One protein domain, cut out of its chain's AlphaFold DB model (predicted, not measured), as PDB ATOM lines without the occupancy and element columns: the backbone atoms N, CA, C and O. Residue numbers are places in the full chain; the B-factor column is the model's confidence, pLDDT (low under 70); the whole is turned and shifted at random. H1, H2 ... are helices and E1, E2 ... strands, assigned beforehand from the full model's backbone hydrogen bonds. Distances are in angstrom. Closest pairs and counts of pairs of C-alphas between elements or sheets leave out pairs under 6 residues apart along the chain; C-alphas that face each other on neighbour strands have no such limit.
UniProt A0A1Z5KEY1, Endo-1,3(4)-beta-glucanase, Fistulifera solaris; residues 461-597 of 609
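Overview. This is residues 461 to 597 of the 609 residues of the protein "Endo-1,3(4)-beta-glucanase" of Fistulifera solaris (UniProt A0A1Z5KEY1). What does one see first? A long helical hairpin, H3 and H4, makes the body, and beyond its open end sits a small head made of the two-stranded hairpin E1 and E2 and much of the long unnamed stretch 560 to 589. H1 packs on H3 at residues 500 to 507, while the short helices H2 and H5 lie on opposite sides of the hairpin near its open end. What is the make-up? The printed part has 137 residues, with five named helices and two named strands in the order H1 H2 H3 H4 E1 E2 H5; the class is mostly helix, and the sheet E1 - E2 is antiparallel. How large is it? It is loose, with a radius of gyration of the C-alphas of 17.8 A, and elongated, spanning 58 by 33 by 22 A.

Arrangement. What stands near the first helix? H1, residues 461 to 471, touches H3, residues 487 to 513, at a steep tilt of 39 degrees, opposite ways; their closest C-alphas, of Asp 471 and Ile 500, are 6.7 A apart. H2, residues 478 to 481, is apart from H1 and only just touches H3, with 3 pairs of C-alphas within 8 A, the closest those of Tyr 480 and Ser 490 at 5.2 A. How do the later helices stand? H4, residues 522 to 540, forms a hairpin with H3 at a shallow tilt of 25 degrees, opposite ways, with closest C-alphas of Cys 501 and Ile 525 at 6.2 A. H5, residues 590 to 595, touches H3 through H3's residues 487 to 498 alone, at a steep tilt of 42 degrees, the same way; the closest C-alphas, of Gly 491 and Tyr 590, are 4.9 A apart. What do the N and O atoms show? E1, residues 548 to 551, and E2, residues 556 to 559, form an antiparallel hairpin, with N 549 and O 558 2.9 A apart and N 551 and O 556 2.8 A apart. Each O i to N i+4 pair is within hydrogen-bond range in H1, against 22 of 23 in H3, 13 of 15 in H4 and 1 of 2 in H5; H2 is too short for such a pair.

Along the chain. Where do the elements begin and end? H1 begins at C-alpha 461, (178.554, 71.194, 172.887), and H5 ends at C-alpha 595, (174.452, 98.429, 164.257). How long are they? H1 measures 15.0 A, H3 39.6 A and H4 26.2 A from first to last C-alpha.

Size, cuts and confidence. How far does it reach? The two C-alphas farthest apart, of Ser 515 and Ser 553, are 58.9 A apart, and the printed part has no cut. Which link is long? The link from E2 to H5 is long, with 30 residues. Where is confidence low? In this model 16 printed residues have pLDDT under 70: residue 567, residues 582 to 583 and residues 585 to 597.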
ATOM      1  N   LEU A 461     178.184  70.106 171.988       89.50
ATOM      2  CA  LEU A 461     178.554  71.194 172.887       89.50
ATOM      3  C   LEU A 461     180.073  71.281 173.146       89.50
ATOM      4  O   LEU A 461     180.598  72.391 173.069       89.50
ATOM      5  N   PRO A 462     180.821  70.175 173.371       91.00
ATOM      6  CA  PRO A 462     182.272  70.255 173.550       91.00
ATOM      7  C   PRO A 462     183.004  70.813 172.320       91.00
ATOM      8  O   PRO A 462     183.884  71.654 172.467       91.00
ATOM      9  N   MET A 463     182.607  70.392 171.113       93.00
ATOM     10  CA  MET A 463     183.209  70.873 169.863       93.00
ATOM     11  C   MET A 463     182.917  72.357 169.629       93.00
ATOM     12  O   MET A 463     183.797  73.102 169.195       93.00
ATOM     13  N   LEU A 464     181.690  72.795 169.935       93.25
ATOM     14  CA  LEU A 464     181.325  74.206 169.849       93.25
ATOM     15  C   LEU A 464     182.147  75.047 170.828       93.25
ATOM     16  O   LEU A 464     182.657  76.088 170.432       93.25
ATOM     17  N   LEU A 465     182.294  74.603 172.079       93.56
ATOM     18  CA  LEU A 465     183.082  75.311 173.092       93.56
ATOM     19  C   LEU A 465     184.546  75.473 172.662       93.56
ATOM     20  O   LEU A 465     185.092  76.565 172.790       93.56
ATOM     21  N   GLU A 466     185.159  74.423 172.109       93.00
ATOM     22  CA  GLU A 466     186.532  74.473 171.591       93.00
ATOM     23  C   GLU A 466     186.672  75.478 170.437       93.00
ATOM     24  O   GLU A 466     187.534  76.356 170.480       93.00
ATOM     25  N   SER A 467     185.779  75.409 169.445       95.06
ATOM     26  CA  SER A 467     185.802  76.327 168.294       95.06
ATOM     27  C   SER A 467     185.550  77.777 168.720       95.06
ATOM     28  O   SER A 467     186.223  78.699 168.268       95.06
ATOM     29  N   LEU A 468     184.613  77.987 169.645       95.12
ATOM     30  CA  LEU A 468     184.257  79.311 170.139       95.12
ATOM     31  C   LEU A 468     185.400  79.967 170.929       95.12
ATOM     32  O   LEU A 468     185.593  81.177 170.830       95.12
ATOM     33  N   GLN A 469     186.180  79.192 171.689       92.75
ATOM     34  CA  GLN A 469     187.368  79.704 172.382       92.75
ATOM     35  C   GLN A 469     188.431  80.227 171.408       92.75
ATOM     36  O   GLN A 469     189.120  81.204 171.716       92.75
ATOM     37  N   GLU A 470     188.578  79.594 170.244       94.25
ATOM     38  CA  GLU A 470     189.440  80.098 169.175       94.25
ATOM     39  C   GLU A 470     188.843  81.361 168.540       94.25
ATOM     40  O   GLU A 470     189.525  82.383 168.430       94.25
ATOM     41  N   ASP A 471     187.555  81.330 168.203       96.31
ATOM     42  CA  ASP A 471     186.861  82.439 167.551       96.31
ATOM     43  C   ASP A 471     186.790  83.707 168.421       96.31
ATOM     44  O   ASP A 471     186.910  84.812 167.895       96.31
ATOM     45  N   LEU A 472     186.702  83.604 169.752       96.19
ATOM     46  CA  LEU A 472     186.757  84.765 170.663       96.19
ATOM     47  C   LEU A 472     188.092  85.535 170.583       96.19
ATOM     48  O   LEU A 472     188.179  86.717 170.939       96.19
ATOM     49  N   ARG A 473     189.146  84.901 170.057       94.19
ATOM     50  CA  ARG A 473     190.441  85.544 169.787       94.19
ATOM     51  C   ARG A 473     190.489  86.231 168.425       94.19
ATOM     52  O   ARG A 473     191.489  86.883 168.123       94.19
ATOM     53  N   PHE A 474     189.437  86.127 167.612       95.06
ATOM     54  CA  PHE A 474     189.344  86.816 166.331       95.06
ATOM     55  C   PHE A 474     189.505  88.326 166.522       95.06
ATOM     56  O   PHE A 474     188.897  88.944 167.397       95.06
ATOM     57  N   ARG A 475     190.349  88.933 165.691       92.12
ATOM     58  CA  ARG A 475     190.554  90.380 165.630       92.12
ATOM     59  C   ARG A 475     190.485  90.808 164.179       92.12
ATOM     60  O   ARG A 475     191.009  90.114 163.306       92.12
ATOM     61  N   LEU A 476     189.877  91.963 163.927       90.94
ATOM     62  CA  LEU A 476     189.803  92.493 162.574       90.94
ATOM     63  C   LEU A 476     191.220  92.792 162.058       90.94
ATOM     64  O   LEU A 476     192.031  93.352 162.807       90.94
ATOM     65  N   PRO A 477     191.533  92.461 160.794       91.25
ATOM     66  CA  PRO A 477     192.725  92.965 160.130       91.25
ATOM     67  C   PRO A 477     192.817  94.493 160.214       91.25
ATOM     68  O   PRO A 477     191.805  95.191 160.155       91.25
ATOM     69  N   LYS A 478     194.050  95.009 160.315       89.12
ATOM     70  CA  LYS A 478     194.340  96.436 160.538       89.12
ATOM     71  C   LYS A 478     193.571  97.361 159.584       89.12
ATOM     72  O   LYS A 478     192.972  98.325 160.036       89.12
ATOM     73  N   ILE A 479     193.538  97.021 158.297       87.75
ATOM     74  CA  ILE A 479     192.898  97.822 157.246       87.75
ATOM     75  C   ILE A 479     191.394  98.045 157.482       87.75
ATOM     76  O   ILE A 479     190.895  99.144 157.273       87.75
ATOM     77  N   TYR A 480     190.683  97.028 157.976       88.19
ATOM     78  CA  TYR A 480     189.255  97.115 158.286       88.19
ATOM     79  C   TYR A 480     189.018  97.829 159.612       88.19
ATOM     80  O   TYR A 480     188.072  98.602 159.736       88.19
ATOM     81  N   ARG A 481     189.910  97.607 160.589       87.75
ATOM     82  CA  ARG A 481     189.864  98.304 161.875       87.75
ATOM     83  C   ARG A 481     190.060  99.805 161.697       87.75
ATOM     84  O   ARG A 481     189.398 100.562 162.371       87.75
ATOM     85  N   GLU A 482     190.931 100.236 160.793       87.62
ATOM     86  CA  GLU A 482     191.180 101.658 160.511       87.62
ATOM     87  C   GLU A 482     190.186 102.260 159.499       87.62
ATOM     88  O   GLU A 482     190.256 103.443 159.179       87.62
ATOM     89  N   GLY A 483     189.242 101.460 158.992       87.25
ATOM     90  CA  GLY A 483     188.235 101.919 158.041       87.25
ATOM     91  C   GLY A 483     188.789 102.269 156.658       87.25
ATOM     92  O   GLY A 483     188.204 103.097 155.978       87.25
ATOM     93  N   TYR A 484     189.919 101.678 156.258       86.50
ATOM     94  CA  TYR A 484     190.476 101.789 154.902       86.50
ATOM     95  C   TYR A 484     190.003 100.674 153.971       86.50
ATOM     96  O   TYR A 484     190.270 100.730 152.775       86.50
ATOM     97  N   GLY A 485     189.414  99.610 154.521       83.00
ATOM     98  CA  GLY A 485     188.829  98.523 153.743       83.00
ATOM     99  C   GLY A 485     187.568  98.971 153.016       83.00
ATOM    100  O   GLY A 485     186.871  99.860 153.491       83.00
ATOM    101  N   ASP A 486     187.229  98.314 151.912       79.50
ATOM    102  CA  ASP A 486     185.915  98.490 151.298       79.50
ATOM    103  C   ASP A 486     184.790  98.122 152.276       79.50
ATOM    104  O   ASP A 486     184.970  97.352 153.234       79.50
ATOM    105  N   THR A 487     183.608  98.676 152.027       83.44
ATOM    106  CA  THR A 487     182.467  98.539 152.928       83.44
ATOM    107  C   THR A 487     181.972  97.092 153.018       83.44
ATOM    108  O   THR A 487     181.609  96.616 154.097       83.44
ATOM    109  N   TYR A 488     182.058  96.332 151.927       82.88
ATOM    110  CA  TYR A 488     181.638  94.933 151.883       82.88
ATOM    111  C   TYR A 488     182.467  94.017 152.797       82.88
ATOM    112  O   TYR A 488     181.919  93.346 153.680       82.88
ATOM    113  N   PHE A 489     183.788  93.958 152.614       85.38
ATOM    114  CA  PHE A 489     184.639  93.068 153.404       85.38
ATOM    115  C   PHE A 489     184.763  93.538 154.854       85.38
ATOM    116  O   PHE A 489     184.762  92.695 155.756       85.38
ATOM    117  N   SER A 490     184.784  94.853 155.097       87.12
ATOM    118  CA  SER A 490     184.717  95.416 156.452       87.12
ATOM    119  C   SER A 490     183.458  94.942 157.181       87.12
ATOM    120  O   SER A 490     183.552  94.353 158.261       87.12
ATOM    121  N   GLY A 491     182.290  95.107 156.551       86.50
ATOM    122  CA  GLY A 491     181.004  94.675 157.094       86.50
ATOM    123  C   GLY A 491     180.951  93.173 157.375       86.50
ATOM    124  O   GLY A 491     180.514  92.763 158.448       86.50
ATOM    125  N   LYS A 492     181.488  92.328 156.481       86.88
ATOM    126  CA  LYS A 492     181.569  90.870 156.711       86.88
ATOM    127  C   LYS A 492     182.399  90.501 157.939       86.88
ATOM    128  O   LYS A 492     182.018  89.594 158.679       86.88
ATOM    129  N   MET A 493     183.524  91.178 158.164       90.31
ATOM    130  CA  MET A 493     184.382  90.916 159.326       90.31
ATOM    131  C   MET A 493     183.731  91.388 160.631       90.31
ATOM    132  O   MET A 493     183.795  90.678 161.635       90.31
ATOM    133  N   LEU A 494     183.065  92.546 160.605       91.00
ATOM    134  CA  LEU A 494     182.288  93.064 161.734       91.00
ATOM    135  C   LEU A 494     181.120  92.130 162.080       91.00
ATOM    136  O   LEU A 494     180.973  91.741 163.237       91.00
ATOM    137  N   ALA A 495     180.350  91.694 161.080       88.81
ATOM    138  CA  ALA A 495     179.238  90.763 161.260       88.81
ATOM    139  C   ALA A 495     179.704  89.405 161.810       88.81
ATOM    140  O   ALA A 495     179.051  88.839 162.689       88.81
ATOM    141  N   LYS A 496     180.863  88.899 161.357       92.81
ATOM    142  CA  LYS A 496     181.480  87.695 161.934       92.81
ATOM    143  C   LYS A 496     181.739  87.878 163.433       92.81
ATOM    144  O   LYS A 496     181.322  87.028 164.218       92.81
ATOM    145  N   LEU A 497     182.406  88.963 163.833       93.06
ATOM    146  CA  LEU A 497     182.714  89.222 165.243       93.06
ATOM    147  C   LEU A 497     181.439  89.398 166.080       93.06
ATOM    148  O   LEU A 497     181.331  88.806 167.150       93.06
ATOM    149  N   ALA A 498     180.446  90.128 165.566       91.62
ATOM    150  CA  ALA A 498     179.140  90.267 166.207       91.62
ATOM    151  C   ALA A 498     178.478  88.904 166.452       91.62
ATOM    152  O   ALA A 498     178.013  88.631 167.561       91.62
ATOM    153  N   ARG A 499     178.507  88.005 165.460       92.50
ATOM    154  CA  ARG A 499     177.937  86.662 165.605       92.50
ATOM    155  C   ARG A 499     178.687  85.814 166.630       92.50
ATOM    156  O   ARG A 499     178.036  85.097 167.384       92.50
ATOM    157  N   ILE A 500     180.016  85.918 166.695       94.62
ATOM    158  CA  ILE A 500     180.828  85.251 167.726       94.62
ATOM    159  C   ILE A 500     180.394  85.712 169.122       94.62
ATOM    160  O   ILE A 500     180.142  84.869 169.980       94.62
ATOM    161  N   CYS A 501     180.230  87.023 169.335       93.75
ATOM    162  CA  CYS A 501     179.767  87.567 170.615       93.75
ATOM    163  C   CYS A 501     178.385  87.021 171.006       93.75
ATOM    164  O   CYS A 501     178.204  86.562 172.132       93.75
ATOM    165  N   MET A 502     177.429  87.009 170.069       92.38
ATOM    166  CA  MET A 502     176.076  86.496 170.317       92.38
ATOM    167  C   MET A 502     176.069  85.003 170.663       92.38
ATOM    168  O   MET A 502     175.395  84.586 171.603       92.38
ATOM    169  N   VAL A 503     176.831  84.193 169.918       93.00
ATOM    170  CA  VAL A 503     176.944  82.752 170.180       93.00
ATOM    171  C   VAL A 503     177.618  82.507 171.527       93.00
ATOM    172  O   VAL A 503     177.182  81.633 172.270       93.00
ATOM    173  N   ALA A 504     178.642  83.290 171.880       93.62
ATOM    174  CA  ALA A 504     179.305  83.159 173.170       93.62
ATOM    175  C   ALA A 504     178.382  83.475 174.345       93.62
ATOM    176  O   ALA A 504     178.388  82.742 175.335       93.62
ATOM    177  N   GLU A 505     177.557  84.513 174.217       92.25
ATOM    178  CA  GLU A 505     176.540  84.838 175.211       92.25
ATOM    179  C   GLU A 505     175.509  83.706 175.347       92.25
ATOM    180  O   GLU A 505     175.240  83.247 176.456       92.25
ATOM    181  N   GLU A 506     174.973  83.207 174.228       90.81
ATOM    182  CA  GLU A 506     173.978  82.128 174.215       90.81
ATOM    183  C   GLU A 506     174.526  80.833 174.836       90.81
ATOM    184  O   GLU A 506     173.888  80.243 175.708       90.81
ATOM    185  N   VAL A 507     175.744  80.426 174.464       90.81
ATOM    186  CA  VAL A 507     176.412  79.237 175.019       90.81
ATOM    187  C   VAL A 507     176.719  79.411 176.504       90.81
ATOM    188  O   VAL A 507     176.536  78.469 177.273       90.81
ATOM    189  N   ARG A 508     177.148  80.601 176.939       90.88
ATOM    190  CA  ARG A 508     177.387  80.878 178.360       90.88
ATOM    191  C   ARG A 508     176.114  80.692 179.179       90.88
ATOM    192  O   ARG A 508     176.177  80.075 180.240       90.88
ATOM    193  N   GLU A 509     174.974  81.199 178.709       88.31
ATOM    194  CA  GLU A 509     173.694  81.004 179.400       88.31
ATOM    195  C   GLU A 509     173.292  79.524 179.443       88.31
ATOM    196  O   GLU A 509     172.939  79.023 180.509       88.31
ATOM    197  N   LEU A 510     173.453  78.787 178.338       88.06
ATOM    198  CA  LEU A 510     173.213  77.337 178.312       88.06
ATOM    199  C   LEU A 510     174.102  76.582 179.313       88.06
ATOM    200  O   LEU A 510     173.646  75.661 179.987       88.06
ATOM    201  N   CYS A 511     175.355  77.006 179.476       88.44
ATOM    202  CA  CYS A 511     176.295  76.433 180.437       88.44
ATOM    203  C   CYS A 511     175.985  76.748 181.911       88.44
ATOM    204  O   CYS A 511     176.631  76.190 182.800       88.44
ATOM    205  N   LYS A 512     175.015  77.626 182.200       86.81
ATOM    206  CA  LYS A 512     174.468  77.784 183.559       86.81
ATOM    207  C   LYS A 512     173.448  76.694 183.877       86.81
ATOM    208  O   LYS A 512     173.339  76.273 185.026       86.81
ATOM    209  N   GLU A 513     172.711  76.242 182.867       83.94
ATOM    210  CA  GLU A 513     171.688  75.198 182.986       83.94
ATOM    211  C   GLU A 513     172.285  73.790 182.834       83.94
ATOM    212  O   GLU A 513     171.811  72.831 183.443       83.94
ATOM    213  N   MET A 514     173.357  73.670 182.048       79.50
ATOM    214  CA  MET A 514     174.058  72.425 181.746       79.50
ATOM    215  C   MET A 514     175.508  72.502 182.231       79.50
ATOM    216  O   MET A 514     176.185  73.500 182.018       79.50
ATOM    217  N   SER A 515     176.036  71.440 182.845       79.94
ATOM    218  CA  SER A 515     177.443  71.417 183.272       79.94
ATOM    219  C   SER A 515     178.383  71.431 182.059       79.94
ATOM    220  O   SER A 515     178.583  70.398 181.421       79.94
ATOM    221  N   CYS A 516     178.992  72.580 181.769       85.69
ATOM    222  CA  CYS A 516     180.004  72.729 180.726       85.69
ATOM    223  C   CYS A 516     181.423  72.694 181.290       85.69
ATOM    224  O   CYS A 516     181.721  73.311 182.313       85.69
ATOM    225  N   ASN A 517     182.331  72.061 180.551       80.31
ATOM    226  CA  ASN A 517     183.758  72.251 180.767       80.31
ATOM    227  C   ASN A 517     184.186  73.528 180.038       80.31
ATOM    228  O   ASN A 517     183.921  73.665 178.848       80.31
ATOM    229  N   THR A 518     184.848  74.449 180.741       85.12
ATOM    230  CA  THR A 518     185.420  75.688 180.171       85.12
ATOM    231  C   THR A 518     184.421  76.565 179.387       85.12
ATOM    232  O   THR A 518     184.613  76.783 178.189       85.12
ATOM    233  N   PRO A 519     183.348  77.068 180.030       89.00
ATOM    234  CA  PRO A 519     182.448  78.027 179.390       89.00
ATOM    235  C   PRO A 519     183.196  79.317 178.995       89.00
ATOM    236  O   PRO A 519     184.206  79.642 179.627       89.00
ATOM    237  N   PRO A 520     182.707  80.071 177.990       92.38
ATOM    238  CA  PRO A 520     183.241  81.391 177.660       92.38
ATOM    239  C   PRO A 520     183.293  82.297 178.896       92.38
ATOM    240  O   PRO A 520     182.312  82.383 179.639       92.38
ATOM    241  N   SER A 521     184.429  82.959 179.124       91.75
ATOM    242  CA  SER A 521     184.574  83.884 180.250       91.75
ATOM    243  C   SER A 521     183.936  85.240 179.934       91.75
ATOM    244  O   SER A 521     183.916  85.674 178.780       91.75
ATOM    245  N   ASP A 522     183.440  85.939 180.958       91.62
ATOM    246  CA  ASP A 522     182.902  87.295 180.779       91.62
ATOM    247  C   ASP A 522     183.979  88.275 180.290       91.62
ATOM    248  O   ASP A 522     183.674  89.192 179.533       91.62
ATOM    249  N   GLU A 523     185.242  88.057 180.667       94.25
ATOM    250  CA  GLU A 523     186.376  88.858 180.202       94.25
ATOM    251  C   GLU A 523     186.606  88.686 178.694       94.25
ATOM    252  O   GLU A 523     186.744  89.680 177.980       94.25
ATOM    253  N   ASP A 524     186.572  87.450 178.184       93.19
ATOM    254  CA  ASP A 524     186.751  87.173 176.754       93.19
ATOM    255  C   ASP A 524     185.595  87.733 175.916       93.19
ATOM    256  O   ASP A 524     185.824  88.339 174.865       93.19
ATOM    257  N   ILE A 525     184.353  87.565 176.391       94.12
ATOM    258  CA  ILE A 525     183.165  88.118 175.726       94.12
ATOM    259  C   ILE A 525     183.246  89.646 175.707       94.12
ATOM    260  O   ILE A 525     183.077  90.251 174.649       94.12
ATOM    261  N   GLN A 526     183.547  90.281 176.845       94.81
ATOM    262  CA  GLN A 526     183.640  91.737 176.919       94.81
ATOM    263  C   GLN A 526     184.766  92.274 176.031       94.81
ATOM    264  O   GLN A 526     184.567  93.258 175.324       94.81
ATOM    265  N   ALA A 527     185.918  91.602 175.981       95.00
ATOM    266  CA  ALA A 527     187.014  91.987 175.097       95.00
ATOM    267  C   ALA A 527     186.624  91.919 173.609       95.00
ATOM    268  O   ALA A 527     187.028  92.783 172.824       95.00
ATOM    269  N   ALA A 528     185.837  90.913 173.209       93.50
ATOM    270  CA  ALA A 528     185.312  90.791 171.850       93.50
ATOM    271  C   ALA A 528     184.271  91.882 171.533       93.50
ATOM    272  O   ALA A 528     184.330  92.498 170.467       93.50
ATOM    273  N   VAL A 529     183.372  92.181 172.476       93.88
ATOM    274  CA  VAL A 529     182.397  93.282 172.367       93.88
ATOM    275  C   VAL A 529     183.099  94.637 172.260       93.88
ATOM    276  O   VAL A 529     182.733  95.448 171.412       93.88
ATOM    277  N   ASP A 530     184.141  94.877 173.053       94.19
ATOM    278  CA  ASP A 530     184.913  96.119 173.010       94.19
ATOM    279  C   ASP A 530     185.650  96.292 171.677       94.19
ATOM    280  O   ASP A 530     185.738  97.406 171.158       94.19
ATOM    281  N   GLU A 531     186.189  95.208 171.106       92.31
ATOM    282  CA  GLU A 531     186.791  95.232 169.767       92.31
ATOM    283  C   GLU A 531     185.747  95.546 168.692       92.31
ATOM    284  O   GLU A 531     186.007  96.377 167.818       92.31
ATOM    285  N   LEU A 532     184.565  94.926 168.769       92.12
ATOM    286  CA  LEU A 532     183.464  95.194 167.846       92.12
ATOM    287  C   LEU A 532     183.035  96.658 167.924       92.12
ATOM    288  O   LEU A 532     183.011  97.340 166.903       92.12
ATOM    289  N   LYS A 533     182.767  97.155 169.134       92.19
ATOM    290  CA  LYS A 533     182.350  98.536 169.376       92.19
ATOM    291  C   LYS A 533     183.361  99.528 168.808       92.19
ATOM    292  O   LYS A 533     182.987 100.367 167.994       92.19
ATOM    293  N   ARG A 534     184.645  99.382 169.161       91.12
ATOM    294  CA  ARG A 534     185.717 100.245 168.638       91.12
ATOM    295  C   ARG A 534     185.799 100.208 167.112       91.12
ATOM    296  O   ARG A 534     186.046 101.237 166.494       91.12
ATOM    297  N   SER A 535     185.584  99.042 166.504       89.38
ATOM    298  CA  SER A 535     185.662  98.886 165.048       89.38
ATOM    299  C   SER A 535     184.445  99.473 164.320       89.38
ATOM    300  O   SER A 535     184.600  99.994 163.222       89.38
ATOM    301  N   VAL A 536     183.251  99.430 164.920       89.69
ATOM    302  CA  VAL A 536     182.030 100.046 164.368       89.69
ATOM    303  C   VAL A 536     182.056 101.570 164.523       89.69
ATOM    304  O   VAL A 536     181.725 102.293 163.584       89.69
ATOM    305  N   GLU A 537     182.492 102.078 165.681       89.50
ATOM    306  CA  GLU A 537     182.546 103.517 165.984       89.50
ATOM    307  C   GLU A 537     183.407 104.309 164.995       89.50
ATOM    308  O   GLU A 537     183.132 105.479 164.738       89.50
ATOM    309  N   ILE A 538     184.425 103.679 164.408       88.62
ATOM    310  CA  ILE A 538     185.273 104.303 163.387       88.62
ATOM    311  C   ILE A 538     184.449 104.708 162.159       88.62
ATOM    312  O   ILE A 538     184.642 105.800 161.632       88.62
ATOM    313  N   TRP A 539     183.469 103.895 161.762       85.69
ATOM    314  CA  TRP A 539     182.595 104.181 160.626       85.69
ATOM    315  C   TRP A 539     181.484 105.175 160.964       85.69
ATOM    316  O   TRP A 539     181.258 106.116 160.209       85.69
ATOM    317  N   ILE A 540     180.812 104.997 162.106       84.06
ATOM    318  CA  ILE A 540     179.650 105.821 162.488       84.06
ATOM    319  C   ILE A 540     180.059 107.255 162.844       84.06
ATOM    320  O   ILE A 540     179.327 108.192 162.546       84.06
ATOM    321  N   ASN A 541     181.239 107.445 163.440       84.31
ATOM    322  CA  ASN A 541     181.722 108.774 163.822       84.31
ATOM    323  C   ASN A 541     182.419 109.525 162.671       84.31
ATOM    324  O   ASN A 541     182.995 110.581 162.915       84.31
ATOM    325  N   GLY A 542     182.437 108.972 161.451       80.69
ATOM    326  CA  GLY A 542     183.107 109.588 160.298       80.69
ATOM    327  C   GLY A 542     184.641 109.578 160.367       80.69
ATOM    328  O   GLY A 542     185.287 110.293 159.610       80.69
ATOM    329  N   ASN A 543     185.231 108.768 161.254       84.38
ATOM    330  CA  ASN A 543     186.683 108.685 161.469       84.38
ATOM    331  C   ASN A 543     187.365 107.589 160.632       84.38
ATOM    332  O   ASN A 543     188.573 107.377 160.762       84.38
ATOM    333  N   ALA A 544     186.603 106.845 159.834       87.44
ATOM    334  CA  ALA A 544     187.131 105.825 158.944       87.44
ATOM    335  C   ALA A 544     188.053 106.461 157.901       87.44
ATOM    336  O   ALA A 544     187.776 107.553 157.408       87.44
ATOM    337  N   GLY A 545     189.123 105.753 157.535       85.62
ATOM    338  CA  GLY A 545     190.018 106.178 156.460       85.62
ATOM    339  C   GLY A 545     189.295 106.444 155.132       85.62
ATOM    340  O   GLY A 545     189.679 107.346 154.394       85.62
ATOM    341  N   THR A 546     188.210 105.712 154.869       86.69
ATOM    342  CA  THR A 546     187.247 105.972 153.793       86.69
ATOM    343  C   THR A 546     185.843 106.141 154.376       86.69
ATOM    344  O   THR A 546     185.083 105.171 154.444       86.69
ATOM    345  N   PRO A 547     185.486 107.346 154.847       88.62
ATOM    346  CA  PRO A 547     184.252 107.552 155.589       88.62
ATOM    347  C   PRO A 547     183.018 107.469 154.689       88.62
ATOM    348  O   PRO A 547     183.102 107.507 153.456       88.62
ATOM    349  N   PHE A 548     181.856 107.371 155.333       89.56
ATOM    350  CA  PHE A 548     180.581 107.607 154.673       89.56
ATOM    351  C   PHE A 548     180.401 109.095 154.388       89.56
ATOM    352  O   PHE A 548     180.710 109.944 155.226       89.56
ATOM    353  N   VAL A 549     179.886 109.396 153.205       88.62
ATOM    354  CA  VAL A 549     179.604 110.752 152.739       88.62
ATOM    355  C   VAL A 549     178.203 110.798 152.136       88.62
ATOM    356  O   VAL A 549     177.666 109.769 151.715       88.62
ATOM    357  N   TYR A 550     177.597 111.979 152.129       89.19
ATOM    358  CA  TYR A 550     176.279 112.200 151.551       89.19
ATOM    359  C   TYR A 550     176.413 112.695 150.109       89.19
ATOM    360  O   TYR A 550     177.063 113.701 149.842       89.19
ATOM    361  N   ASP A 551     175.810 111.961 149.180       86.75
ATOM    362  CA  ASP A 551     175.698 112.312 147.771       86.75
ATOM    363  C   ASP A 551     174.421 113.127 147.564       86.75
ATOM    364  O   ASP A 551     173.328 112.571 147.423       86.75
ATOM    365  N   ALA A 552     174.564 114.451 147.549       84.94
ATOM    366  CA  ALA A 552     173.441 115.364 147.368       84.94
ATOM    367  C   ALA A 552     172.873 115.348 145.940       84.94
ATOM    368  O   ALA A 552     171.764 115.830 145.726       84.94
ATOM    369  N   SER A 553     173.603 114.801 144.958       82.50
ATOM    370  CA  SER A 553     173.111 114.706 143.582       82.50
ATOM    371  C   SER A 553     172.066 113.598 143.420       82.50
ATOM    372  O   SER A 553     171.134 113.759 142.640       82.50
ATOM    373  N   TRP A 554     172.217 112.476 144.132       82.19
ATOM    374  CA  TRP A 554     171.262 111.356 144.095       82.19
ATOM    375  C   TRP A 554     170.384 111.241 145.347       82.19
ATOM    376  O   TRP A 554     169.362 110.555 145.299       82.19
ATOM    377  N   GLY A 555     170.765 111.890 146.451       85.69
ATOM    378  CA  GLY A 555     170.052 111.845 147.726       85.69
ATOM    379  C   GLY A 555     170.313 110.557 148.512       85.69
ATOM    380  O   GLY A 555     169.377 109.852 148.882       85.69
ATOM    381  N   GLY A 556     171.583 110.199 148.738       85.94
ATOM    382  CA  GLY A 556     171.928 108.950 149.428       85.94
ATOM    383  C   GLY A 556     173.310 108.931 150.079       85.94
ATOM    384  O   GLY A 556     174.165 109.761 149.793       85.94
ATOM    385  N   VAL A 557     173.542 107.962 150.968       87.25
ATOM    386  CA  VAL A 557     174.844 107.769 151.629       87.25
ATOM    387  C   VAL A 557     175.702 106.793 150.831       87.25
ATOM    388  O   VAL A 557     175.271 105.684 150.500       87.25
ATOM    389  N   VAL A 558     176.943 107.187 150.559       86.06
ATOM    390  CA  VAL A 558     177.928 106.380 149.832       86.06
ATOM    391  C   VAL A 558     179.242 106.307 150.602       86.06
ATOM    392  O   VAL A 558     179.531 107.152 151.449       86.06
ATOM    393  N   SER A 559     180.057 105.287 150.336       87.56
ATOM    394  CA  SER A 559     181.443 105.295 150.815       87.56
ATOM    395  C   SER A 559     182.266 106.250 149.959       87.56
ATOM    396  O   SER A 559     182.082 106.297 148.747       87.56
ATOM    397  N   CYS A 560     183.218 106.962 150.563       87.88
ATOM    398  CA  CYS A 560     184.196 107.753 149.815       87.88
ATOM    399  C   CYS A 560     185.039 106.882 148.853       87.88
ATOM    400  O   CYS A 560     185.463 107.350 147.794       87.88
ATOM    401  N   GLY A 561     185.219 105.594 149.179       86.44
ATOM    402  CA  GLY A 561     186.027 104.647 148.411       86.44
ATOM    403  C   GLY A 561     187.532 104.821 148.627       86.44
ATOM    404  O   GLY A 561     187.999 105.861 149.100       86.44
ATOM    405  N   CYS A 562     188.295 103.779 148.285       86.31
ATOM    406  CA  CYS A 562     189.746 103.741 148.450       86.31
ATOM    407  C   CYS A 562     190.468 103.406 147.140       86.31
ATOM    408  O   CYS A 562     190.186 102.381 146.520       86.31
ATOM    409  N   GLU A 563     191.476 104.195 146.778       85.56
ATOM    410  CA  GLU A 563     192.487 103.806 145.796       85.56
ATOM    411  C   GLU A 563     193.651 103.100 146.502       85.56
ATOM    412  O   GLU A 563     194.390 103.705 147.284       85.56
ATOM    413  N   TYR A 564     193.839 101.807 146.229       82.19
ATOM    414  CA  TYR A 564     194.924 101.043 146.843       82.19
ATOM    415  C   TYR A 564     196.231 101.145 146.059       82.19
ATOM    416  O   TYR A 564     196.311 100.786 144.885       82.19
ATOM    417  N   ASN A 565     197.311 101.501 146.755       78.75
ATOM    418  CA  ASN A 565     198.678 101.397 146.251       78.75
ATOM    419  C   ASN A 565     199.567 100.706 147.290       78.75
ATOM    420  O   ASN A 565     199.669 101.152 148.432       78.75
ATOM    421  N   LYS A 566     200.209  99.592 146.906       76.44
ATOM    422  CA  LYS A 566     201.093  98.788 147.781       76.44
ATOM    423  C   LYS A 566     200.470  98.437 149.147       76.44
ATOM    424  O   LYS A 566     201.177  98.358 150.148       76.44
ATOM    425  N   GLY A 567     199.155  98.208 149.182       69.19
ATOM    426  CA  GLY A 567     198.426  97.813 150.393       69.19
ATOM    427  C   GLY A 567     198.027  98.962 151.325       69.19
ATOM    428  O   GLY A 567     197.626  98.690 152.452       69.19
ATOM    429  N   SER A 568     198.123 100.218 150.878       75.69
ATOM    430  CA  SER A 568     197.605 101.390 151.595       75.69
ATOM    431  C   SER A 568     196.594 102.139 150.740       75.69
ATOM    432  O   SER A 568     196.736 102.176 149.517       75.69
ATOM    433  N   CYS A 569     195.623 102.767 151.399       83.12
ATOM    434  CA  CYS A 569     194.807 103.800 150.777       83.12
ATOM    435  C   CYS A 569     195.663 105.035 150.504       83.12
ATOM    436  O   CYS A 569     196.499 105.375 151.347       83.12
ATOM    437  N   VAL A 570     195.499 105.665 149.339       86.81
ATOM    438  CA  VAL A 570     196.273 106.869 148.974       86.81
ATOM    439  C   VAL A 570     195.438 108.135 148.823       86.81
ATOM    440  O   VAL A 570     196.014 109.217 148.745       86.81
ATOM    441  N   ASN A 571     194.111 108.022 148.783       84.94
ATOM    442  CA  ASN A 571     193.214 109.169 148.792       84.94
ATOM    443  C   ASN A 571     192.791 109.523 150.226       84.94
ATOM    444  O   ASN A 571     192.706 108.662 151.098       84.94
ATOM    445  N   GLU A 572     192.515 110.804 150.445       81.00
ATOM    446  CA  GLU A 572     191.961 111.348 151.685       81.00
ATOM    447  C   GLU A 572     190.786 112.261 151.331       81.00
ATOM    448  O   GLU A 572     190.796 112.900 150.275       81.00
ATOM    449  N   VAL A 573     189.786 112.354 152.210       79.62
ATOM    450  CA  VAL A 573     188.647 113.273 152.048       79.62
ATOM    451  C   VAL A 573     189.158 114.715 151.895       79.62
ATOM    452  O   VAL A 573     190.012 115.139 152.676       79.62
ATOM    453  N   PRO A 574     188.665 115.496 150.913       77.56
ATOM    454  CA  PRO A 574     187.467 115.262 150.102       77.56
ATOM    455  C   PRO A 574     187.698 114.494 148.792       77.56
ATOM    456  O   PRO A 574     186.803 114.437 147.964       77.56
ATOM    457  N   ASN A 575     188.863 113.898 148.539       87.31
ATOM    458  CA  ASN A 575     189.040 113.099 147.328       87.31
ATOM    459  C   ASN A 575     188.374 111.718 147.474       87.31
ATOM    460  O   ASN A 575     188.969 110.786 148.023       87.31
ATOM    461  N   CYS A 576     187.140 111.611 146.974       88.81
ATOM    462  CA  CYS A 576     186.332 110.398 147.029       88.81
ATOM    463  C   CYS A 576     186.236 109.707 145.659       88.81
ATOM    464  O   CYS A 576     185.364 110.050 144.855       88.81
ATOM    465  N   PRO A 577     187.105 108.717 145.369       88.25
ATOM    466  CA  PRO A 577     187.144 108.038 144.075       88.25
ATOM    467  C   PRO A 577     185.838 107.303 143.737       88.25
ATOM    468  O   PRO A 577     185.532 107.146 142.559       88.25
ATOM    469  N   ALA A 578     185.013 106.934 144.726       85.25
ATOM    470  CA  ALA A 578     183.709 106.299 144.493       85.25
ATOM    471  C   ALA A 578     182.704 107.171 143.710       85.25
ATOM    472  O   ALA A 578     181.735 106.659 143.148       85.25
ATOM    473  N   PHE A 579     182.928 108.488 143.646       85.25
ATOM    474  CA  PHE A 579     182.115 109.403 142.840       85.25
ATOM    475  C   PHE A 579     182.496 109.368 141.356       85.25
ATOM    476  O   PHE A 579     181.690 109.745 140.510       85.25
ATOM    477  N   TYR A 580     183.696 108.878 141.036       82.94
ATOM    478  CA  TYR A 580     184.189 108.696 139.671       82.94
ATOM    479  C   TYR A 580     184.052 107.243 139.206       82.94
ATOM    480  O   TYR A 580     183.736 107.003 138.043       82.94
ATOM    481  N   ASP A 581     184.266 106.290 140.114       79.81
ATOM    482  CA  ASP A 581     184.134 104.859 139.870       79.81
ATOM    483  C   ASP A 581     183.067 104.254 140.802       79.81
ATOM    484  O   ASP A 581     183.351 103.969 141.972       79.81
ATOM    485  N   PRO A 582     181.835 104.015 140.309       68.25
ATOM    486  CA  PRO A 582     180.778 103.422 141.122       68.25
ATOM    487  C   PRO A 582     181.113 101.996 141.588       68.25
ATOM    488  O   PRO A 582     180.526 101.531 142.566       68.25
ATOM    489  N   GLY A 583     182.076 101.311 140.957       69.25
ATOM    490  CA  GLY A 583     182.564 100.001 141.393       69.25
ATOM    491  C   GLY A 583     183.218 100.023 142.780       69.25
ATOM    492  O   GLY A 583     183.259  98.993 143.452       69.25
ATOM    493  N   LEU A 584     183.662 101.194 143.250       73.62
ATOM    494  CA  LEU A 584     184.239 101.386 144.586       73.62
ATOM    495  C   LEU A 584     183.189 101.637 145.682       73.62
ATOM    496  O   LEU A 584     183.545 101.719 146.855       73.62
ATOM    497  N   ASN A 585     181.903 101.731 145.327       65.88
ATOM    498  CA  ASN A 585     180.792 101.958 146.260       65.88
ATOM    499  C   ASN A 585     180.046 100.656 146.643       65.88
ATOM    500  O   ASN A 585     178.856 100.664 146.962       65.88
ATOM    501  N   PHE A 586     180.713  99.503 146.569       63.03
ATOM    502  CA  PHE A 586     180.093  98.201 146.824       63.03
ATOM    503  C   PHE A 586     180.052  97.848 148.321       63.03
ATOM    504  O   PHE A 586     181.095  97.746 148.956       63.03
ATOM    505  N   GLY A 587     178.860  97.549 148.865       56.09
ATOM    506  CA  GLY A 587     178.717  96.897 150.182       56.09
ATOM    507  C   GLY A 587     178.086  97.700 151.325       56.09
ATOM    508  O   GLY A 587     178.095  97.220 152.457       56.09
ATOM    509  N   ASN A 588     177.494  98.872 151.076       57.03
ATOM    510  CA  ASN A 588     176.981  99.749 152.149       57.03
ATOM    511  C   ASN A 588     175.893  99.115 153.044       57.03
ATOM    512  O   ASN A 588     175.738  99.498 154.201       57.03
ATOM    513  N   ALA A 589     175.188  98.092 152.570       42.28
ATOM    514  CA  ALA A 589     174.117  97.448 153.325       42.28
ATOM    515  C   ALA A 589     174.550  96.609 154.538       42.28
ATOM    516  O   ALA A 589     173.730  96.313 155.404       42.28
ATOM    517  N   TYR A 590     175.825  96.217 154.631       43.97
ATOM    518  CA  TYR A 590     176.311  95.368 155.728       43.97
ATOM    519  C   TYR A 590     176.494  96.120 157.058       43.97
ATOM    520  O   TYR A 590     176.777  95.493 158.073       43.97
ATOM    521  N   TYR A 591     176.331  97.448 157.078       43.09
ATOM    522  CA  TYR A 591     176.532  98.261 158.283       43.09
ATOM    523  C   TYR A 591     175.281  98.361 159.159       43.09
ATOM    524  O   TYR A 591     175.398  98.348 160.385       43.09
ATOM    525  N   VAL A 592     174.087  98.373 158.551       38.41
ATOM    526  CA  VAL A 592     172.800  98.382 159.276       38.41
ATOM    527  C   VAL A 592     172.671  97.125 160.141       38.41
ATOM    528  O   VAL A 592     172.335  97.196 161.320       38.41
ATOM    529  N   SER A 593     173.074  95.975 159.597       29.86
ATOM    530  CA  SER A 593     173.037  94.696 160.304       29.86
ATOM    531  C   SER A 593     174.018  94.631 161.487       29.86
ATOM    532  O   SER A 593     173.722  94.008 162.502       29.86
ATOM    533  N   THR A 594     175.156  95.331 161.417       36.09
ATOM    534  CA  THR A 594     176.122  95.418 162.528       36.09
ATOM    535  C   THR A 594     175.727  96.414 163.618       36.09
ATOM    536  O   THR A 594     176.093  96.202 164.772       36.09
ATOM    537  N   ALA A 595     174.970  97.465 163.284       35.16
ATOM    538  CA  ALA A 595     174.452  98.429 164.257       35.16
ATOM    539  C   ALA A 595     173.268  97.864 165.068       35.16
ATOM    540  O   ALA A 595     173.104  98.221 166.233       35.16
ATOM    541  N   GLU A 596     172.498  96.937 164.484       33.56
ATOM    542  CA  GLU A 596     171.355  96.271 165.132       33.56
ATOM    543  C   GLU A 596     171.587  94.777 165.462       33.56
ATOM    544  O   GLU A 596     170.658  94.082 165.858       33.56
ATOM    545  N   PHE A 597     172.821  94.261 165.358       40.34
ATOM    546  CA  PHE A 597     173.161  92.840 165.589       40.34
ATOM    547  C   PHE A 597     172.315  91.826 164.772       40.34
ATOM    548  O   PHE A 597     172.062  90.709 165.223       40.34
TER     549      PHE A 597